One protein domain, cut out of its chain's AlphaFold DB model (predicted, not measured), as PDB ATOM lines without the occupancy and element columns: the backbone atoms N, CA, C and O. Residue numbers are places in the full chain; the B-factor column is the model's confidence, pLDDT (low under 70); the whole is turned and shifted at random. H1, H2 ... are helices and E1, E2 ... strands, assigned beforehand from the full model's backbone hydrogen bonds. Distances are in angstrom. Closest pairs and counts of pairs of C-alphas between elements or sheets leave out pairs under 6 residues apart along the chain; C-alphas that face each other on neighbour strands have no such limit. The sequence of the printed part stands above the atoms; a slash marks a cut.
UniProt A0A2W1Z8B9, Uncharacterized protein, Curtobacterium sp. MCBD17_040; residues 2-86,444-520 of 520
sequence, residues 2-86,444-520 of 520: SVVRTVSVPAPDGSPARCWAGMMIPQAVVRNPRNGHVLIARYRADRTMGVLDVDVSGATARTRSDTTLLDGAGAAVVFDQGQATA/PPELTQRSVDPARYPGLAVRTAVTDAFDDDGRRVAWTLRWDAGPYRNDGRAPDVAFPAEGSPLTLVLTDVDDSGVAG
ATOM      1  N   SER A   2     -15.693  55.471  27.260       77.56
ATOM      2  CA  SER A   2     -16.219  54.439  28.162       77.56
ATOM      3  C   SER A   2     -15.185  53.332  28.344       77.56
ATOM      4  O   SER A   2     -14.472  52.990  27.401       77.56
ATOM      5  N   VAL A   3     -15.091  52.766  29.551       82.00
ATOM      6  CA  VAL A   3     -14.306  51.543  29.772       82.00
ATOM      7  C   VAL A   3     -15.101  50.365  29.241       82.00
ATOM      8  O   VAL A   3     -16.218  50.113  29.684       82.00
ATOM      9  N   VAL A   4     -14.496  49.643  28.305       85.94
ATOM     10  CA  VAL A   4     -15.041  48.407  27.743       85.94
ATOM     11  C   VAL A   4     -14.605  47.229  28.599       85.94
ATOM     12  O   VAL A   4     -15.389  46.330  28.900       85.94
ATOM     13  N   ARG A   5     -13.323  47.213  28.985       89.88
ATOM     14  CA  ARG A   5     -12.720  46.066  29.658       89.88
ATOM     15  C   ARG A   5     -11.476  46.459  30.443       89.88
ATOM     16  O   ARG A   5     -10.629  47.183  29.939       89.88
ATOM     17  N   THR A   6     -11.317  45.875  31.625       92.44
ATOM     18  CA  THR A   6     -10.090  45.972  32.427       92.44
ATOM     19  C   THR A   6      -9.488  44.590  32.618       92.44
ATOM     20  O   THR A   6     -10.197  43.617  32.866       92.44
ATOM     21  N   VAL A   7      -8.169  44.499  32.484       91.69
ATOM     22  CA  VAL A   7      -7.411  43.253  32.469       91.69
ATOM     23  C   VAL A   7      -6.190  43.401  33.368       91.69
ATOM     24  O   VAL A   7      -5.306  44.214  33.103       91.69
ATOM     25  N   SER A   8      -6.097  42.583  34.415       93.50
ATOM     26  CA  SER A   8      -4.826  42.378  35.114       93.50
ATOM     27  C   SER A   8      -3.896  41.571  34.218       93.50
ATOM     28  O   SER A   8      -4.279  40.511  33.724       93.50
ATOM     29  N   VAL A   9      -2.688  42.074  33.987       96.25
ATOM     30  CA  VAL A   9      -1.743  41.434  33.072       96.25
ATOM     31  C   VAL A   9      -1.008  40.311  33.811       96.25
ATOM     32  O   VAL A   9      -0.314  40.607  34.787       96.25
ATOM     33  N   PRO A  10      -1.126  39.036  33.398       96.44
ATOM     34  CA  PRO A  10      -0.382  37.953  34.032       96.44
ATOM     35  C   PRO A  10       1.072  37.919  33.540       96.44
ATOM     36  O   PRO A  10       1.386  38.343  32.433       96.44
ATOM     37  N   ALA A  11       1.978  37.381  34.333       95.50
ATOM     38  CA  ALA A  11       3.281  36.897  33.912       95.50
ATOM     39  C   ALA A  11       3.131  35.479  33.316       95.50
ATOM     40  O   ALA A  11       2.060  34.874  33.432       95.50
ATOM     41  N   PRO A  12       4.171  34.915  32.670       93.50
ATOM     42  CA  PRO A  12       4.103  33.562  32.109       93.50
ATOM     43  C   PRO A  12       3.738  32.465  33.127       93.50
ATOM     44  O   PRO A  12       3.146  31.457  32.750       93.50
ATOM     45  N   ASP A  13       4.057  32.666  34.408       92.88
ATOM     46  CA  ASP A  13       3.735  31.755  35.515       92.88
ATOM     47  C   ASP A  13       2.329  31.972  36.117       92.88
ATOM     48  O   ASP A  13       1.944  31.282  37.060       92.88
ATOM     49  N   GLY A  14       1.554  32.922  35.583       91.44
ATOM     50  CA  GLY A  14       0.216  33.275  36.062       91.44
ATOM     51  C   GLY A  14       0.184  34.271  37.226       91.44
ATOM     52  O   GLY A  14      -0.898  34.748  37.572       91.44
ATOM     53  N   SER A  15       1.330  34.636  37.809       94.19
ATOM     54  CA  SER A  15       1.408  35.735  38.781       94.19
ATOM     55  C   SER A  15       1.150  37.090  38.098       94.19
ATOM     56  O   SER A  15       1.165  37.165  36.874       94.19
ATOM     57  N   PRO A  16       0.887  38.196  38.815       95.50
ATOM     58  CA  PRO A  16       0.787  39.505  38.172       95.50
ATOM     59  C   PRO A  16       2.117  39.910  37.523       95.50
ATOM     60  O   PRO A  16       3.147  39.937  38.196       95.50
ATOM     61  N   ALA A  17       2.092  40.293  36.245       97.06
ATOM     62  CA  ALA A  17       3.238  40.921  35.600       97.06
ATOM     63  C   ALA A  17       3.512  42.287  36.234       97.06
ATOM     64  O   ALA A  17       2.586  43.048  36.534       97.06
ATOM     65  N   ARG A  18       4.794  42.603  36.428       96.50
ATOM     66  CA  ARG A  18       5.232  43.790  37.167       96.50
ATOM     67  C   ARG A  18       6.278  44.594  36.411       96.50
ATOM     68  O   ARG A  18       7.044  44.058  35.606       96.50
ATOM     69  N   CYS A  19       6.323  45.884  36.707       96.25
ATOM     70  CA  CYS A  19       7.362  46.794  36.251       96.25
ATOM     71  C   CYS A  19       8.058  47.474  37.426       96.25
ATOM     72  O   CYS A  19       7.558  47.497  38.554       96.25
ATOM     73  N   TRP A  20       9.216  48.064  37.158       95.06
ATOM     74  CA  TRP A  20       9.887  48.885  38.152       95.06
ATOM     75  C   TRP A  20       9.026  50.089  38.567       95.06
ATOM     76  O   TRP A  20       8.334  50.684  37.740       95.06
ATOM     77  N   ALA A  21       9.063  50.426  39.858       95.25
ATOM     78  CA  ALA A  21       8.187  51.425  40.477       95.25
ATOM     79  C   ALA A  21       8.946  52.565  41.177       95.25
ATOM     80  O   ALA A  21       8.321  53.509  41.657       95.25
ATOM     81  N   GLY A  22      10.280  52.493  41.255       91.62
ATOM     82  CA  GLY A  22      11.083  53.416  42.065       91.62
ATOM     83  C   GLY A  22      11.033  54.876  41.601       91.62
ATOM     84  O   GLY A  22      11.136  55.791  42.415       91.62
ATOM     85  N   MET A  23      10.824  55.117  40.308       89.94
ATOM     86  CA  MET A  23      10.619  56.456  39.754       89.94
ATOM     87  C   MET A  23       9.726  56.398  38.522       89.94
ATOM     88  O   MET A  23       9.501  55.330  37.950       89.94
ATOM     89  N   MET A  24       9.263  57.562  38.086       89.50
ATOM     90  CA  MET A  24       8.565  57.697  36.816       89.50
ATOM     91  C   MET A  24       9.527  57.393  35.666       89.50
ATOM     92  O   MET A  24      10.450  58.159  35.422       89.50
ATOM     93  N   ILE A  25       9.303  56.285  34.963       89.31
ATOM     94  CA  ILE A  25       9.877  56.043  33.641       89.31
ATOM     95  C   ILE A  25       8.737  55.645  32.703       89.31
ATOM     96  O   ILE A  25       8.017  54.691  33.022       89.31
ATOM     97  N   PRO A  26       8.536  56.354  31.578       90.88
ATOM     98  CA  PRO A  26       7.527  55.974  30.601       90.88
ATOM     99  C   PRO A  26       7.819  54.595  29.997       90.88
ATOM    100  O   PRO A  26       8.909  54.347  29.481       90.88
ATOM    101  N   GLN A  27       6.819  53.718  30.058       95.00
ATOM    102  CA  GLN A  27       6.793  52.421  29.378       95.00
ATOM    103  C   GLN A  27       6.027  52.559  28.053       95.00
ATOM    104  O   GLN A  27       5.268  53.515  27.885       95.00
ATOM    105  N   ALA A  28       6.146  51.584  27.149       95.69
ATOM    106  CA  ALA A  28       5.383  51.567  25.901       95.69
ATOM    107  C   ALA A  28       4.382  50.409  25.851       95.69
ATOM    108  O   ALA A  28       4.644  49.306  26.334       95.69
ATOM    109  N   VAL A  29       3.244  50.660  25.207       96.06
ATOM    110  CA  VAL A  29       2.229  49.654  24.894       96.06
ATOM    111  C   VAL A  29       1.800  49.821  23.442       96.06
ATOM    112  O   VAL A  29       1.554  50.939  22.995       96.06
ATOM    113  N   VAL A  30       1.720  48.720  22.697       94.75
ATOM    114  CA  VAL A  30       1.263  48.711  21.299       94.75
ATOM    115  C   VAL A  30       0.359  47.515  21.036       94.75
ATOM    116  O   VAL A  30       0.591  46.432  21.567       94.75
ATOM    117  N   ARG A  31      -0.670  47.690  20.201       92.56
ATOM    118  CA  ARG A  31      -1.464  46.570  19.674       92.56
ATOM    119  C   ARG A  31      -0.806  46.082  18.390       92.56
ATOM    120  O   ARG A  31      -0.531  46.889  17.501       92.56
ATOM    121  N   ASN A  32      -0.572  44.781  18.276       92.50
ATOM    122  CA  ASN A  32      -0.204  44.185  17.001       92.50
ATOM    123  C   ASN A  32      -1.477  44.046  16.140       92.50
ATOM    124  O   ASN A  32      -2.387  43.308  16.518       92.50
ATOM    125  N   PRO A  33      -1.573  44.739  14.990       86.81
ATOM    126  CA  PRO A  33      -2.779  44.720  14.164       86.81
ATOM    127  C   PRO A  33      -3.025  43.378  13.458       86.81
ATOM    128  O   PRO A  33      -4.126  43.154  12.970       86.81
ATOM    129  N   ARG A  34      -2.027  42.488  13.376       89.56
ATOM    130  CA  ARG A  34      -2.124  41.218  12.634       89.56
ATOM    131  C   ARG A  34      -2.684  40.072  13.469       89.56
ATOM    132  O   ARG A  34      -3.325  39.185  12.919       89.56
ATOM    133  N   ASN A  35      -2.438  40.085  14.778       91.62
ATOM    134  CA  ASN A  35      -2.899  39.040  15.698       91.62
ATOM    135  C   ASN A  35      -3.724  39.580  16.883       91.62
ATOM    136  O   ASN A  35      -4.235  38.800  17.681       91.62
ATOM    137  N   GLY A  36      -3.858  40.903  17.019       90.44
ATOM    138  CA  GLY A  36      -4.630  41.553  18.077       90.44
ATOM    139  C   GLY A  36      -3.979  41.534  19.463       90.44
ATOM    140  O   GLY A  36      -4.569  42.083  20.397       90.44
ATOM    141  N   HIS A  37      -2.789  40.944  19.614       94.75
ATOM    142  CA  HIS A  37      -2.065  40.914  20.881       94.75
ATOM    143  C   HIS A  37      -1.649  42.323  21.316       94.75
ATOM    144  O   HIS A  37      -1.421  43.218  20.495       94.75
ATOM    145  N   VAL A  38      -1.505  42.510  22.626       96.06
ATOM    146  CA  VAL A  38      -0.967  43.732  23.223       96.06
ATOM    147  C   VAL A  38       0.463  43.470  23.677       96.06
ATOM    148  O   VAL A  38       0.719  42.603  24.510       96.06
ATOM    149  N   LEU A  39       1.398  44.243  23.132       97.81
ATOM    150  CA  LEU A  39       2.822  44.165  23.427       97.81
ATOM    151  C   LEU A  39       3.190  45.293  24.393       97.81
ATOM    152  O   LEU A  39       2.897  46.460  24.127       97.81
ATOM    153  N   ILE A  40       3.834  44.953  25.509       98.25
ATOM    154  CA  ILE A  40       4.240  45.910  26.547       98.25
ATOM    155  C   ILE A  40       5.763  45.912  26.650       98.25
ATOM    156  O   ILE A  40       6.337  44.978  27.213       98.25
ATOM    157  N   ALA A  41       6.410  46.963  26.149       98.19
ATOM    158  CA  ALA A  41       7.844  47.166  26.327       98.19
ATOM    159  C   ALA A  41       8.086  47.947  27.622       98.19
ATOM    160  O   ALA A  41       7.564  49.053  27.797       98.19
ATOM    161  N   ARG A  42       8.841  47.351  28.550       97.19
ATOM    162  CA  ARG A  42       8.976  47.877  29.907       97.19
ATOM    163  C   ARG A  42      10.332  47.651  30.557       97.19
ATOM    164  O   ARG A  42      11.035  46.694  30.243       97.19
ATOM    165  N   TYR A  43      10.596  48.446  31.588       96.50
ATOM    166  CA  TYR A  43      11.506  48.093  32.676       96.50
ATOM    167  C   TYR A  43      10.826  47.139  33.661       96.50
ATOM    168  O   TYR A  43       9.840  47.499  34.312       96.50
ATOM    169  N   ARG A  44      11.352  45.923  33.785       95.94
ATOM    170  CA  ARG A  44      10.937  44.918  34.770       95.94
ATOM    171  C   ARG A  44      11.349  45.331  36.182       95.94
ATOM    172  O   ARG A  44      12.118  46.270  36.366       95.94
ATOM    173  N   ALA A  45      10.830  44.636  37.193       93.81
ATOM    174  CA  ALA A  45      11.104  44.946  38.600       93.81
ATOM    175  C   ALA A  45      12.603  44.911  38.958       93.81
ATOM    176  O   ALA A  45      13.067  45.736  39.742       93.81
ATOM    177  N   ASP A  46      13.360  44.016  38.320       92.94
ATOM    178  CA  ASP A  46      14.819  43.886  38.435       92.94
ATOM    179  C   ASP A  46      15.604  44.918  37.605       92.94
ATOM    180  O   ASP A  46      16.826  44.835  37.511       92.94
ATOM    181  N   ARG A  47      14.903  45.896  37.014       92.06
ATOM    182  CA  ARG A  47      15.421  46.957  36.142       92.06
ATOM    183  C   ARG A  47      15.899  46.495  34.766       92.06
ATOM    184  O   ARG A  47      16.346  47.344  33.995       92.06
ATOM    185  N   THR A  48      15.778  45.216  34.414       95.50
ATOM    186  CA  THR A  48      16.026  44.767  33.037       95.50
ATOM    187  C   THR A  48      14.922  45.254  32.103       95.50
ATOM    188  O   THR A  48      13.770  45.426  32.510       95.50
ATOM    189  N   MET A  49      15.253  45.497  30.840       97.25
ATOM    190  CA  MET A  49      14.263  45.804  29.815       97.25
ATOM    191  C   MET A  49      13.718  44.521  29.189       97.25
ATOM    192  O   MET A  49      14.457  43.567  28.932       97.25
ATOM    193  N   GLY A  50      12.423  44.506  28.888       97.88
ATOM    194  CA  GLY A  50      11.786  43.387  28.209       97.88
ATOM    195  C   GLY A  50      10.483  43.763  27.522       97.88
ATOM    196  O   GLY A  50       9.943  44.850  27.732       97.88
ATOM    197  N   VAL A  51       9.983  42.844  26.703       98.62
ATOM    198  CA  VAL A  51       8.689  42.939  26.028       98.62
ATOM    199  C   VAL A  51       7.810  41.782  26.466       98.62
ATOM    200  O   VAL A  51       8.163  40.621  26.277       98.62
ATOM    201  N   LEU A  52       6.647  42.108  27.018       98.25
ATOM    202  CA  LEU A  52       5.602  41.138  27.316       98.25
ATOM    203  C   LEU A  52       4.628  41.053  26.140       98.25
ATOM    204  O   LEU A  52       4.089  42.082  25.736       98.25
ATOM    205  N   ASP A  53       4.387  39.848  25.635       98.12
ATOM    206  CA  ASP A  53       3.362  39.557  24.631       98.12
ATOM    207  C   ASP A  53       2.101  39.016  25.306       98.12
ATOM    208  O   ASP A  53       2.134  37.949  25.929       98.12
ATOM    209  N   VAL A  54       1.001  39.759  25.205       97.69
ATOM    210  CA  VAL A  54      -0.251  39.462  25.901       97.69
ATOM    211  C   VAL A  54      -1.366  39.226  24.892       97.69
ATOM    212  O   VAL A  54      -1.828  40.144  24.215       97.69
ATOM    213  N   ASP A  55      -1.857  37.993  24.855       95.75
ATOM    214  CA  ASP A  55      -3.099  37.651  24.176       95.75
ATOM    215  C   ASP A  55      -4.278  38.135  25.029       95.75
ATOM    216  O   ASP A  55      -4.490  37.678  26.157       95.75
ATOM    217  N   VAL A  56      -5.027  39.095  24.488       93.00
ATOM    218  CA  VAL A  56      -6.195  39.714  25.128       93.00
ATOM    219  C   VAL A  56      -7.520  39.250  24.510       93.00
ATOM    220  O   VAL A  56      -8.567  39.786  24.865       93.00
ATOM    221  N   SER A  57      -7.510  38.264  23.607       89.25
ATOM    222  CA  SER A  57      -8.707  37.814  22.877       89.25
ATOM    223  C   SER A  57      -9.697  37.024  23.746       89.25
ATOM    224  O   SER A  57     -10.911  37.155  23.587       89.25
ATOM    225  N   GLY A  58      -9.196  36.227  24.695       85.12
ATOM    226  CA  GLY A  58     -10.012  35.420  25.606       85.12
ATOM    227  C   GLY A  58     -10.643  36.231  26.741       85.12
ATOM    228  O   GLY A  58     -10.324  37.400  26.927       85.12
ATOM    229  N   ALA A  59     -11.507  35.606  27.552       81.50
ATOM    230  CA  ALA A  59     -12.119  36.242  28.730       81.50
ATOM    231  C   ALA A  59     -11.074  36.679  29.777       81.50
ATOM    232  O   ALA A  59     -11.178  37.754  30.373       81.50
ATOM    233  N   THR A  60     -10.021  35.882  29.937       86.44
ATOM    234  CA  THR A  60      -8.812  36.221  30.689       86.44
ATOM    235  C   THR A  60      -7.666  36.461  29.717       86.44
ATOM    236  O   THR A  60      -7.545  35.765  28.710       86.44
ATOM    237  N   ALA A  61      -6.825  37.457  30.002       93.69
ATOM    238  CA  ALA A  61      -5.609  37.637  29.222       93.69
ATOM    239  C   ALA A  61      -4.595  36.544  29.547       93.69
ATOM    240  O   ALA A  61      -4.543  36.045  30.674       93.69
ATOM    241  N   ARG A  62      -3.772  36.198  28.560       95.75
ATOM    242  CA  ARG A  62      -2.711  35.206  28.697       95.75
ATOM    243  C   ARG A  62      -1.411  35.764  28.147       95.75
ATOM    244  O   ARG A  62      -1.339  36.180  26.997       95.75
ATOM    245  N   THR A  63      -0.358  35.670  28.944       97.44
ATOM    246  CA  THR A  63       0.984  35.992  28.470       97.44
ATOM    247  C   THR A  63       1.538  34.848  27.634       97.44
ATOM    248  O   THR A  63       1.539  33.689  28.053       97.44
ATOM    249  N   ARG A  64       1.990  35.188  26.427       97.00
ATOM    250  CA  ARG A  64       2.607  34.276  25.461       97.00
ATOM    251  C   ARG A  64       4.116  34.206  25.652       97.00
ATOM    252  O   ARG A  64       4.683  33.119  25.574       97.00
ATOM    253  N   SER A  65       4.742  35.342  25.944       97.62
ATOM    254  CA  SER A  65       6.175  35.453  26.208       97.62
ATOM    255  C   SER A  65       6.489  36.704  27.037       97.62
ATOM    256  O   SER A  65       5.737  37.677  27.022       97.62
ATOM    257  N   ASP A  66       7.601  36.671  27.775       97.75
ATOM    258  CA  ASP A  66       8.240  37.847  28.380       97.75
ATOM    259  C   ASP A  66       9.703  37.870  27.912       97.75
ATOM    260  O   ASP A  66      10.580  37.230  28.497       97.75
ATOM    261  N   THR A  67       9.966  38.530  26.789       98.31
ATOM    262  CA  THR A  67      11.269  38.508  26.120       98.31
ATOM    263  C   THR A  67      12.192  39.576  26.685       98.31
ATOM    264  O   THR A  67      11.876  40.760  26.651       98.31
ATOM    265  N   THR A  68      13.359  39.170  27.188       98.19
ATOM    266  CA  THR A  68      14.397  40.108  27.644       98.19
ATOM    267  C   THR A  68      15.035  40.801  26.446       98.19
ATOM    268  O   THR A  68      15.396  40.138  25.474       98.19
ATOM    269  N   LEU A  69      15.226  42.117  26.524       97.31
ATOM    270  CA  LEU A  69      16.025  42.840  25.539       97.31
ATOM    271  C   LEU A  69      17.509  42.628  25.837       97.31
ATOM    272  O   LEU A  69      17.997  42.998  26.907       97.31
ATOM    273  N   LEU A  70      18.211  42.018  24.886       95.81
ATOM    274  CA  LEU A  70      19.641  41.731  24.984       95.81
ATOM    275  C   LEU A  70      20.454  42.729  24.158       95.81
ATOM    276  O   LEU A  70      19.989  43.162  23.103       95.81
ATOM    277  N   ASP A  71      21.653  43.082  24.604       90.62
ATOM    278  CA  ASP A  71      22.611  43.858  23.815       90.62
ATOM    279  C   ASP A  71      23.302  43.005  22.728       90.62
ATOM    280  O   ASP A  71      22.970  41.835  22.515       90.62
ATOM    281  N   GLY A  72      24.259  43.594  22.002       85.44
ATOM    282  CA  GLY A  72      25.017  42.889  20.958       85.44
ATOM    283  C   GLY A  72      25.888  41.734  21.476       85.44
ATOM    284  O   GLY A  72      26.204  40.827  20.711       85.44
ATOM    285  N   ALA A  73      26.234  41.733  22.768       88.88
ATOM    286  CA  ALA A  73      26.976  40.662  23.433       88.88
ATOM    287  C   ALA A  73      26.056  39.584  24.038       88.88
ATOM    288  O   ALA A  73      26.540  38.588  24.575       88.88
ATOM    289  N   GLY A  74      24.732  39.758  23.945       91.44
ATOM    290  CA  GLY A  74      23.744  38.842  24.506       91.44
ATOM    291  C   GLY A  74      23.458  39.062  25.995       91.44
ATOM    292  O   GLY A  74      22.779  38.232  26.600       91.44
ATOM    293  N   ALA A  75      23.939  40.152  26.597       94.06
ATOM    294  CA  ALA A  75      23.648  40.490  27.987       94.06
ATOM    295  C   ALA A  75      22.314  41.238  28.107       94.06
ATOM    296  O   ALA A  75      21.925  41.995  27.218       94.06
ATOM    297  N   ALA A  76      21.598  41.032  29.214       95.81
ATOM    298  CA  ALA A  76      20.352  41.743  29.477       95.81
ATOM    299  C   ALA A  76      20.616  43.243  29.645       95.81
ATOM    300  O   ALA A  76      21.445  43.645  30.461       95.81
ATOM    301  N   VAL A  77      19.868  44.069  28.916       93.44
ATOM    302  CA  VAL A  77      19.955  45.518  29.077       93.44
ATOM    303  C   VAL A  77      19.233  45.934  30.349       93.44
ATOM    304  O   VAL A  77      18.051  45.641  30.534       93.44
ATOM    305  N   VAL A  78      19.950  46.637  31.218       90.94
ATOM    306  CA  VAL A  78      19.452  47.132  32.504       90.94
ATOM    307  C   VAL A  78      19.265  48.642  32.421       90.94
ATOM    308  O   VAL A  78      19.969  49.323  31.680       90.94
ATOM    309  N   PHE A  79      18.310  49.191  33.166       87.81
ATOM    310  CA  PHE A  79      18.226  50.627  33.404       87.81
ATOM    311  C   PHE A  79      19.492  51.124  34.110       87.81
ATOM    312  O   PHE A  79      19.702  50.840  35.294       87.81
ATOM    313  N   ASP A  80      20.310  51.861  33.370       75.75
ATOM    314  CA  ASP A  80      21.695  52.175  33.697       75.75
ATOM    315  C   ASP A  80      22.106  53.527  33.100       75.75
ATOM    316  O   ASP A  80      23.221  53.640  32.621       75.75
ATOM    317  N   GLN A  81      21.237  54.546  33.061       71.06
ATOM    318  CA  GLN A  81      21.571  55.840  32.438       71.06
ATOM    319  C   GLN A  81      21.135  57.053  33.265       71.06
ATOM    320  O   GLN A  81      20.051  57.054  33.840       71.06
ATOM    321  N   GLY A  82      21.961  58.111  33.282       65.69
ATOM    322  CA  GLY A  82      21.746  59.326  34.085       65.69
ATOM    323  C   GLY A  82      23.034  60.056  34.497       65.69
ATOM    324  O   GLY A  82      24.141  59.580  34.259       65.69
ATOM    325  N   GLN A  83      22.894  61.226  35.130       56.69
ATOM    326  CA  GLN A  83      24.025  62.028  35.619       56.69
ATOM    327  C   GLN A  83      24.644  61.410  36.883       56.69
ATOM    328  O   GLN A  83      23.941  61.124  37.857       56.69
ATOM    329  N   ALA A  84      25.966  61.230  36.897       56.31
ATOM    330  CA  ALA A  84      26.682  60.795  38.092       56.31
ATOM    331  C   ALA A  84      26.732  61.946  39.111       56.31
ATOM    332  O   ALA A  84      27.252  63.020  38.819       56.31
ATOM    333  N   THR A  85      26.204  61.732  40.317       54.91
ATOM    334  CA  THR A  85      26.272  62.716  41.410       54.91
ATOM    335  C   THR A  85      27.159  62.228  42.547       54.91
ATOM    336  O   THR A  85      27.388  61.031  42.697       54.91
ATOM    337  N   ALA A  86      27.623  63.142  43.406       51.75
ATOM    338  CA  ALA A  86      28.385  62.787  44.609       51.75
ATOM    339  C   ALA A  86      27.613  61.843  45.562       51.75
ATOM    340  O   ALA A  86      28.219  61.161  46.383       51.75
ATOM    341  N   PRO A 444     -12.215  57.325  34.087       79.62
ATOM    342  CA  PRO A 444     -12.736  56.119  34.696       79.62
ATOM    343  C   PRO A 444     -11.827  55.681  35.849       79.62
ATOM    344  O   PRO A 444     -10.600  55.785  35.704       79.62
ATOM    345  N   PRO A 445     -12.367  55.278  37.014       83.94
ATOM    346  CA  PRO A 445     -11.549  54.839  38.142       83.94
ATOM    347  C   PRO A 445     -10.497  53.807  37.723       83.94
ATOM    348  O   PRO A 445      -9.372  53.825  38.205       83.94
ATOM    349  N   GLU A 446     -10.794  52.985  36.723       89.12
ATOM    350  CA  GLU A 446      -9.887  52.021  36.107       89.12
ATOM    351  C   GLU A 446      -8.607  52.656  35.540       89.12
ATOM    352  O   GLU A 446      -7.577  51.994  35.494       89.12
ATOM    353  N   LEU A 447      -8.609  53.935  35.170       86.75
ATOM    354  CA  LEU A 447      -7.433  54.671  34.690       86.75
ATOM    355  C   LEU A 447      -6.728  55.495  35.778       86.75
ATOM    356  O   LEU A 447      -5.610  55.950  35.555       86.75
ATOM    357  N   THR A 448      -7.354  55.706  36.939       86.25
ATOM    358  CA  THR A 448      -6.847  56.607  38.000       86.25
ATOM    359  C   THR A 448      -6.636  55.927  39.350       86.25
ATOM    360  O   THR A 448      -6.010  56.496  40.246       86.25
ATOM    361  N   GLN A 449      -7.126  54.701  39.509       89.00
ATOM    362  CA  GLN A 449      -6.975  53.906  40.713       89.00
ATOM    363  C   GLN A 449      -5.568  53.313  40.786       89.00
ATOM    364  O   GLN A 449      -5.098  52.662  39.849       89.00
ATOM    365  N   ARG A 450      -4.920  53.501  41.941       91.75
ATOM    366  CA  ARG A 450      -3.635  52.868  42.242       91.75
ATOM    367  C   ARG A 450      -3.778  51.351  42.286       91.75
ATOM    368  O   ARG A 450      -4.737  50.819  42.842       91.75
ATOM    369  N   SER A 451      -2.803  50.675  41.697       90.25
ATOM    370  CA  SER A 451      -2.677  49.216  41.696       90.25
ATOM    371  C   SER A 451      -1.967  48.694  42.957       90.25
ATOM    372  O   SER A 451      -2.064  47.511  43.276       90.25
ATOM    373  N   VAL A 452      -1.276  49.569  43.688       93.75
ATOM    374  CA  VAL A 452      -0.628  49.313  44.984       93.75
ATOM    375  C   VAL A 452      -1.329  50.061  46.120       93.75
ATOM    376  O   VAL A 452      -2.000  51.067  45.894       93.75
ATOM    377  N   ASP A 453      -1.148  49.589  47.356       94.31
ATOM    378  CA  ASP A 453      -1.774  50.179  48.543       94.31
ATOM    379  C   ASP A 453      -1.292  51.630  48.799       94.31
ATOM    380  O   ASP A 453      -0.114  51.836  49.122       94.31
ATOM    381  N   PRO A 454      -2.198  52.631  48.720       92.94
ATOM    382  CA  PRO A 454      -1.967  54.019  49.115       92.94
ATOM    383  C   PRO A 454      -1.251  54.235  50.442       92.94
ATOM    384  O   PRO A 454      -0.436  55.149  50.555       92.94
ATOM    385  N   ALA A 455      -1.624  53.448  51.451       94.50
ATOM    386  CA  ALA A 455      -1.172  53.623  52.821       94.50
ATOM    387  C   ALA A 455       0.259  53.111  52.985       94.50
ATOM    388  O   ALA A 455       1.050  53.695  53.723       94.50
ATOM    389  N   ARG A 456       0.608  52.049  52.249       95.69
ATOM    390  CA  ARG A 456       1.953  51.468  52.247       95.69
ATOM    391  C   ARG A 456       2.923  52.234  51.347       95.69
ATOM    392  O   ARG A 456       4.108  52.310  51.665       95.69
ATOM    393  N   TYR A 457       2.433  52.803  50.245       96.44
ATOM    394  CA  TYR A 457       3.256  53.466  49.229       96.44
ATOM    395  C   TYR A 457       2.706  54.849  48.835       96.44
ATOM    396  O   TYR A 457       2.320  55.075  47.683       96.44
ATOM    397  N   PRO A 458       2.685  55.815  49.771       93.56
ATOM    398  CA  PRO A 458       2.054  57.113  49.546       93.56
ATOM    399  C   PRO A 458       2.724  57.935  48.436       93.56
ATOM    400  O   PRO A 458       2.047  58.736  47.795       93.56
ATOM    401  N   GLY A 459       4.018  57.712  48.178       90.44
ATOM    402  CA  GLY A 459       4.805  58.423  47.163       90.44
ATOM    403  C   GLY A 459       4.646  57.914  45.725       90.44
ATOM    404  O   GLY A 459       5.298  58.449  44.830       90.44
ATOM    405  N   LEU A 460       3.817  56.888  45.492       94.06
ATOM    406  CA  LEU A 460       3.538  56.375  44.150       94.06
ATOM    407  C   LEU A 460       2.287  57.019  43.552       94.06
ATOM    408  O   LEU A 460       1.266  57.178  44.229       94.06
ATOM    409  N   ALA A 461       2.369  57.336  42.262       91.69
ATOM    410  CA  ALA A 461       1.287  57.884  41.457       91.69
ATOM    411  C   ALA A 461       0.990  56.976  40.260       91.69
ATOM    412  O   ALA A 461       1.895  56.326  39.728       91.69
ATOM    413  N   VAL A 462      -0.270  56.982  39.818       91.94
ATOM    414  CA  VAL A 462      -0.690  56.269  38.612       91.94
ATOM    415  C   VAL A 462       0.003  56.868  37.392       91.94
ATOM    416  O   VAL A 462       0.077  58.087  37.226       91.94
ATOM    417  N   ARG A 463       0.507  55.989  36.535       93.06
ATOM    418  CA  ARG A 463       1.103  56.284  35.239       93.06
ATOM    419  C   ARG A 463       0.361  55.508  34.170       93.06
ATOM    420  O   ARG A 463      -0.130  54.406  34.425       93.06
ATOM    421  N   THR A 464       0.310  56.088  32.980       92.31
ATOM    422  CA  THR A 464      -0.331  55.470  31.831       92.31
ATOM    423  C   THR A 464       0.533  55.560  30.582       92.31
ATOM    424  O   THR A 464       1.332  56.480  30.420       92.31
ATOM    425  N   ALA A 465       0.353  54.585  29.699       91.19
ATOM    426  CA  ALA A 465       0.786  54.610  28.310       91.19
ATOM    427  C   ALA A 465      -0.379  54.092  27.466       91.19
ATOM    428  O   ALA A 465      -1.125  53.231  27.929       91.19
ATOM    429  N   VAL A 466      -0.570  54.621  26.263       89.75
ATOM    430  CA  VAL A 466      -1.768  54.351  25.460       89.75
ATOM    431  C   VAL A 466      -1.352  53.877  24.076       89.75
ATOM    432  O   VAL A 466      -0.419  54.419  23.493       89.75
ATOM    433  N   THR A 467      -2.036  52.860  23.554       83.56
ATOM    434  CA  THR A 467      -1.879  52.444  22.160       83.56
ATOM    435  C   THR A 467      -2.616  53.402  21.233       83.56
ATOM    436  O   THR A 467      -3.794  53.678  21.466       83.56
ATOM    437  N   ASP A 468      -2.020  53.744  20.097       68.88
ATOM    438  CA  ASP A 468      -2.802  54.144  18.927       68.88
ATOM    439  C   ASP A 468      -3.327  52.880  18.236       68.88
ATOM    440  O   ASP A 468      -2.576  52.185  17.543       68.88
ATOM    441  N   ALA A 469      -4.594  52.529  18.475       64.56
ATOM    442  CA  ALA A 469      -5.203  51.330  17.912       64.56
ATOM    443  C   ALA A 469      -6.607  51.580  17.337       64.56
ATOM    444  O   ALA A 469      -7.313  52.533  17.671       64.56
ATOM    445  N   PHE A 470      -6.982  50.685  16.430       60.91
ATOM    446  CA  PHE A 470      -8.329  50.523  15.903       60.91
ATOM    447  C   PHE A 470      -8.753  49.075  16.164       60.91
ATOM    448  O   PHE A 470      -7.886  48.194  16.253       60.91
ATOM    449  N   ASP A 471     -10.046  48.840  16.352       65.25
ATOM    450  CA  ASP A 471     -10.618  47.500  16.424       65.25
ATOM    451  C   ASP A 471     -10.795  46.907  15.018       65.25
ATOM    452  O   ASP A 471     -10.450  47.526  14.006       65.25
ATOM    453  N   ASP A 472     -11.291  45.674  14.961       62.66
ATOM    454  CA  ASP A 472     -11.442  44.932  13.709       62.66
ATOM    455  C   ASP A 472     -12.583  45.500  12.832       62.66
ATOM    456  O   ASP A 472     -12.605  45.269  11.624       62.66
ATOM    457  N   ASP A 473     -13.472  46.313  13.420       62.59
ATOM    458  CA  ASP A 473     -14.522  47.078  12.734       62.59
ATOM    459  C   ASP A 473     -14.027  48.468  12.274       62.59
ATOM    460  O   ASP A 473     -14.793  49.253  11.705       62.59
ATOM    461  N   GLY A 474     -12.755  48.801  12.518       59.78
ATOM    462  CA  GLY A 474     -12.153  50.089  12.177       59.78
ATOM    463  C   GLY A 474     -12.529  51.238  13.118       59.78
ATOM    464  O   GLY A 474     -12.218  52.389  12.808       59.78
ATOM    465  N   ARG A 475     -13.169  50.967  14.263       67.44
ATOM    466  CA  ARG A 475     -13.410  51.974  15.308       67.44
ATOM    467  C   ARG A 475     -12.134  52.223  16.091       67.44
ATOM    468  O   ARG A 475     -11.360  51.307  16.358       67.44
ATOM    469  N   ARG A 476     -11.909  53.469  16.504       69.94
ATOM    470  CA  ARG A 476     -10.751  53.810  17.331       69.94
ATOM    471  C   ARG A 476     -10.941  53.248  18.742       69.94
ATOM    472  O   ARG A 476     -11.844  53.651  19.472       69.94
ATOM    473  N   VAL A 477     -10.055  52.344  19.138       79.00
ATOM    474  CA  VAL A 477     -10.016  51.776  20.490       79.00
ATOM    475  C   VAL A 477      -8.633  51.972  21.074       79.00
ATOM    476  O   VAL A 477      -7.631  51.925  20.365       79.00
ATOM    477  N   ALA A 478      -8.556  52.180  22.380       85.31
ATOM    478  CA  ALA A 478      -7.285  52.403  23.043       85.31
ATOM    479  C   ALA A 478      -7.092  51.392  24.164       85.31
ATOM    480  O   ALA A 478      -7.859  51.353  25.126       85.31
ATOM    481  N   TRP A 479      -6.025  50.601  24.071       91.19
ATOM    482  CA  TRP A 479      -5.490  49.913  25.233       91.19
ATOM    483  C   TRP A 479      -4.609  50.887  26.006       91.19
ATOM    484  O   TRP A 479      -3.601  51.380  25.505       91.19
ATOM    485  N   THR A 480      -4.992  51.158  27.247       93.12
ATOM    486  CA  THR A 480      -4.198  51.934  28.193       93.12
ATOM    487  C   THR A 480      -3.501  50.988  29.157       93.12
ATOM    488  O   THR A 480      -4.149  50.307  29.949       93.12
ATOM    489  N   LEU A 481      -2.173  50.949  29.103       95.56
ATOM    490  CA  LEU A 481      -1.351  50.349  30.142       95.56
ATOM    491  C   LEU A 481      -1.331  51.274  31.353       95.56
ATOM    492  O   LEU A 481      -1.030  52.454  31.215       95.56
ATOM    493  N   ARG A 482      -1.594  50.723  32.535       95.38
ATOM    494  CA  ARG A 482      -1.569  51.409  33.824       95.38
ATOM    495  C   ARG A 482      -0.608  50.711  34.779       95.38
ATOM    496  O   ARG A 482      -0.645  49.484  34.910       95.38
ATOM    497  N   TRP A 483       0.197  51.503  35.478       96.25
ATOM    498  CA  TRP A 483       1.051  51.074  36.587       96.25
ATOM    499  C   TRP A 483       1.216  52.211  37.596       96.25
ATOM    500  O   TRP A 483       0.864  53.352  37.312       96.25
ATOM    501  N   ASP A 484       1.780  51.913  38.762       96.19
ATOM    502  CA  ASP A 484       2.165  52.935  39.741       96.19
ATOM    503  C   ASP A 484       3.677  53.126  39.765       96.19
ATOM    504  O   ASP A 484       4.432  52.151  39.774       96.19
ATOM    505  N   ALA A 485       4.124  54.375  39.829       95.31
ATOM    506  CA  ALA A 485       5.540  54.697  39.909       95.31
ATOM    507  C   ALA A 485       5.803  55.930  40.772       95.31
ATOM    508  O   ALA A 485       4.925  56.774  40.967       95.31
ATOM    509  N   GLY A 486       7.038  56.032  41.259       93.00
ATOM    510  CA  GLY A 486       7.519  57.168  42.028       93.00
ATOM    511  C   GLY A 486       7.517  58.487  41.243       93.00
ATOM    512  O   GLY A 486       7.044  58.571  40.098       93.00
ATOM    513  N   PRO A 487       8.037  59.557  41.856       88.81
ATOM    514  CA  PRO A 487       8.142  60.854  41.204       88.81
ATOM    515  C   PRO A 487       9.128  60.824  40.028       88.81
ATOM    516  O   PRO A 487       9.924  59.895  39.872       88.81
ATOM    517  N   TYR A 488       9.048  61.858  39.195       85.19
ATOM    518  CA  TYR A 488      10.047  62.144  38.168       85.19
ATOM    519  C   TYR A 488      11.389  62.497  38.820       85.19
ATOM    520  O   TYR A 488      11.405  63.227  39.813       85.19
ATOM    521  N   ARG A 489      12.497  62.001  38.265       81.88
ATOM    522  CA  ARG A 489      13.865  62.317  38.696       81.88
ATOM    523  C   ARG A 489      14.778  62.472  37.499       81.88
ATOM    524  O   ARG A 489      14.709  61.687  36.572       81.88
ATOM    525  N   ASN A 490      15.683  63.430  37.546       77.44
ATOM    526  CA  ASN A 490      16.709  63.633  36.523       77.44
ATOM    527  C   ASN A 490      18.062  64.026  37.140       77.44
ATOM    528  O   ASN A 490      18.947  64.511  36.444       77.44
ATOM    529  N   ASP A 491      18.210  63.835  38.452       73.94
ATOM    530  CA  ASP A 491      19.365  64.256  39.247       73.94
ATOM    531  C   ASP A 491      20.246  63.074  39.683       73.94
ATOM    532  O   ASP A 491      21.106  63.215  40.550       73.94
ATOM    533  N   GLY A 492      20.014  61.879  39.131       77.12
ATOM    534  CA  GLY A 492      20.790  60.677  39.429       77.12
ATOM    535  C   GLY A 492      20.553  60.083  40.821       77.12
ATOM    536  O   GLY A 492      21.099  59.021  41.128       77.12
ATOM    537  N   ARG A 493      19.740  60.706  41.686       77.81
ATOM    538  CA  ARG A 493      19.519  60.210  43.050       77.81
ATOM    539  C   ARG A 493      18.694  58.930  43.054       77.81
ATOM    540  O   ARG A 493      17.788  58.735  42.244       77.81
ATOM    541  N   ALA A 494      18.988  58.062  44.018       81.44
ATOM    542  CA  ALA A 494      18.148  56.906  44.295       81.44
ATOM    543  C   ALA A 494      16.700  57.331  44.610       81.44
ATOM    544  O   ALA A 494      16.484  58.433  45.125       81.44
ATOM    545  N   PRO A 495      15.708  56.465  44.336       85.62
ATOM    546  CA  PRO A 495      14.354  56.655  44.840       85.62
ATOM    547  C   PRO A 495      14.342  56.945  46.348       85.62
ATOM    548  O   PRO A 495      14.875  56.161  47.128       85.62
ATOM    549  N   ASP A 496      13.714  58.049  46.757       86.06
ATOM    550  CA  ASP A 496      13.504  58.413  48.172       86.06
ATOM    551  C   ASP A 496      12.086  58.084  48.677       86.06
ATOM    552  O   ASP A 496      11.739  58.379  49.819       86.06
ATOM    553  N   VAL A 497      11.269  57.443  47.836       90.62
ATOM    554  CA  VAL A 497       9.926  56.965  48.181       90.62
ATOM    555  C   VAL A 497       9.941  55.456  48.389       90.62
ATOM    556  O   VAL A 497      10.683  54.739  47.722       90.62
ATOM    557  N   ALA A 498       9.091  54.951  49.284       94.44
ATOM    558  CA  ALA A 498       8.861  53.515  49.406       94.44
ATOM    559  C   ALA A 498       8.107  52.979  48.175       94.44
ATOM    560  O   ALA A 498       7.150  53.601  47.708       94.44
ATOM    561  N   PHE A 499       8.494  51.799  47.690       95.00
ATOM    562  CA  PHE A 499       7.826  51.085  46.596       95.00
ATOM    563  C   PHE A 499       7.921  49.558  46.796       95.00
ATOM    564  O   PHE A 499       8.779  49.104  47.559       95.00
ATOM    565  N   PRO A 500       7.046  48.744  46.169       95.62
ATOM    566  CA  PRO A 500       7.125  47.284  46.260       95.62
ATOM    567  C   PRO A 500       8.424  46.760  45.640       95.62
ATOM    568  O   PRO A 500       8.744  47.111  44.504       95.62
ATOM    569  N   ALA A 501       9.152  45.900  46.356       93.19
ATOM    570  CA  ALA A 501      10.417  45.335  45.876       93.19
ATOM    571  C   ALA A 501      10.210  44.445  44.639       93.19
ATOM    572  O   ALA A 501      11.035  44.415  43.733       93.19
ATOM    573  N   GLU A 502       9.063  43.776  44.576       93.75
ATOM    574  CA  GLU A 502       8.607  42.979  43.446       93.75
ATOM    575  C   GLU A 502       8.124  43.825  42.251       93.75
ATOM    576  O   GLU A 502       7.840  43.276  41.189       93.75
ATOM    577  N   GLY A 503       8.027  45.150  42.398       95.69
ATOM    578  CA  GLY A 503       7.545  46.071  41.370       95.69
ATOM    579  C   GLY A 503       6.031  46.302  41.376       95.69
ATOM    580  O   GLY A 503       5.258  45.631  42.070       95.69
ATOM    581  N   SER A 504       5.598  47.282  40.584       96.81
ATOM    582  CA  SER A 504       4.189  47.658  40.442       96.81
ATOM    583  C   SER A 504       3.475  46.736  39.450       96.81
ATOM    584  O   SER A 504       4.021  46.493  38.371       96.81
ATOM    585  N   PRO A 505       2.292  46.192  39.787       96.94
ATOM    586  CA  PRO A 505       1.541  45.334  38.882       96.94
ATOM    587  C   PRO A 505       0.967  46.121  37.701       96.94
ATOM    588  O   PRO A 505       0.569  47.279  37.828       96.94
ATOM    589  N   LEU A 506       0.898  45.460  36.548       96.94
ATOM    590  CA  LEU A 506       0.413  46.046  35.304       96.94
ATOM    591  C   LEU A 506      -1.069  45.750  35.083       96.94
ATOM    592  O   LEU A 506      -1.543  44.627  35.272       96.94
ATOM    593  N   THR A 507      -1.797  46.764  34.627       96.06
ATOM    594  CA  THR A 507      -3.201  46.649  34.222       96.06
ATOM    595  C   THR A 507      -3.366  47.194  32.810       96.06
ATOM    596  O   THR A 507      -2.800  48.233  32.484       96.06
ATOM    597  N   LEU A 508      -4.138  46.510  31.975       94.94
ATOM    598  CA  LEU A 508      -4.581  46.995  30.674       94.94
ATOM    599  C   LEU A 508      -6.052  47.395  30.767       94.94
ATOM    600  O   LEU A 508      -6.875  46.629  31.266       94.94
ATOM    601  N   VAL A 509      -6.385  48.583  30.279       93.38
ATOM    602  CA  VAL A 509      -7.756  49.100  30.229       93.38
ATOM    603  C   VAL A 509      -8.093  49.406  28.779       93.38
ATOM    604  O   VAL A 509      -7.451  50.255  28.169       93.38
ATOM    605  N   LEU A 510      -9.073  48.703  28.223       91.19
ATOM    606  CA  LEU A 510      -9.636  48.978  26.911       91.19
ATOM    607  C   LEU A 510     -10.719  50.039  27.052       91.19
ATOM    608  O   LEU A 510     -11.681  49.855  27.808       91.19
ATOM    609  N   THR A 511     -10.578  51.120  26.301       87.25
ATOM    610  CA  THR A 511     -11.587  52.166  26.209       87.25
ATOM    611  C   THR A 511     -12.043  52.379  24.773       87.25
ATOM    612  O   THR A 511     -11.240  52.317  23.837       87.25
ATOM    613  N   ASP A 512     -13.334  52.677  24.618       80.50
ATOM    614  CA  ASP A 512     -13.856  53.225  23.372       80.50
ATOM    615  C   ASP A 512     -13.405  54.677  23.275       80.50
ATOM    616  O   ASP A 512     -13.651  55.498  24.177       80.50
ATOM    617  N   VAL A 513     -12.720  55.001  22.185       65.75
ATOM    618  CA  VAL A 513     -12.349  56.377  21.899       65.75
ATOM    619  C   VAL A 513     -13.459  56.951  21.037       65.75
ATOM    620  O   VAL A 513     -13.463  56.777  19.826       65.75
ATOM    621  N   ASP A 514     -14.418  57.632  21.668       55.62
ATOM    622  CA  ASP A 514     -15.353  58.473  20.922       55.62
ATOM    623  C   ASP A 514     -14.523  59.428  20.049       55.62
ATOM    624  O   ASP A 514     -13.680  60.159  20.577       55.62
ATOM    625  N   ASP A 515     -14.779  59.467  18.739       42.19
ATOM    626  CA  ASP A 515     -14.074  60.300  17.742       42.19
ATOM    627  C   ASP A 515     -14.169  61.826  18.003       42.19
ATOM    628  O   ASP A 515     -13.755  62.652  17.193       42.19
ATOM    629  N   SER A 516     -14.695  62.238  19.157       34.53
ATOM    630  CA  SER A 516     -15.004  63.617  19.534       34.53
ATOM    631  C   SER A 516     -13.872  64.387  20.238       34.53
ATOM    632  O   SER A 516     -14.128  65.424  20.842       34.53
ATOM    633  N   GLY A 517     -12.607  63.977  20.080       35.91
ATOM    634  CA  GLY A 517     -11.498  64.942  20.185       35.91
ATOM    635  C   GLY A 517     -10.500  64.775  21.328       35.91
ATOM    636  O   GLY A 517     -10.204  65.736  22.037       35.91
ATOM    637  N   VAL A 518      -9.868  63.606  21.425       29.89
ATOM    638  CA  VAL A 518      -8.552  63.496  22.074       29.89
ATOM    639  C   VAL A 518      -7.547  62.994  21.037       29.89
ATOM    640  O   VAL A 518      -7.333  61.793  20.861       29.89
ATOM    641  N   ALA A 519      -6.988  63.939  20.281       25.84
ATOM    642  CA  ALA A 519      -5.645  63.786  19.739       25.84
ATOM    643  C   ALA A 519      -4.701  64.022  20.927       25.84
ATOM    644  O   ALA A 519      -4.733  65.106  21.517       25.84
ATOM    645  N   GLY A 520      -4.030  62.954  21.364       28.00
ATOM    646  CA  GLY A 520      -3.068  62.975  22.467       28.00
ATOM    647  C   GLY A 520      -1.754  63.616  22.061       28.00
ATOM    648  O   GLY A 520      -1.431  63.545  20.854       28.00
TER     649      GLY A 520
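AT A GLANCE: This is residues 2 to 86 and 444 to 520 of the 520 residues of an uncharacterized protein of Curtobacterium sp. MCBD17_040 (UniProt A0A2W1Z8B9). With little regular structure, two antiparallel four-stranded sheets, E1-E8-E7-E6 and E2-E3-E4-E5, face each other as a sandwich, their strands crossed at 47 degrees, with the short helix H1, four residues, on the first sheet. Only 57 of 162 printed residues are in named elements, mostly strand, ordered E1 to E5, H1, E6 to E8. The whole is compact, radius of gyration of the C-alphas 16.3 A, spanning 55 by 39 by 31 A.

HOW THE PARTS SIT: E1, residues 2 to 8, neighbours E8, 507 to 512, antiparallel, with N 7 and O 508 2.8 A apart. E2, 28 to 31, E3, 38 to 43, E4, 49 to 55, and E5, 62 to 68, form a meander of successive hairpins; N 40 and O 52 are 2.9 A apart. H1, 445 to 448, too short for O i to N i+4 pairs, is on E1's sheet, height 6.4 A. E6, 461 to 466, E7, 476 to 485, and E8 form another meander of hairpins; N 463 and O 483 are 2.8 A apart. The closest C-alphas of E2 and E7, Val 29 and Leu 481, are 6.4 A apart.

IN THESE COORDINATES: E1 begins at C-alpha 2 (-16.219, 54.439, 28.162); E7 is 27.9 A long; E8 ends at C-alpha 512 (-13.856, 53.225, 23.372).

THE WHOLE: Residues 87 to 443 are cut out, a 42.8 A gap. Links E1-E2, H1-E6 and E7-E8 are long. The pLDDT is under 70 at 82 to 86, 468 to 476 and 513 to 520.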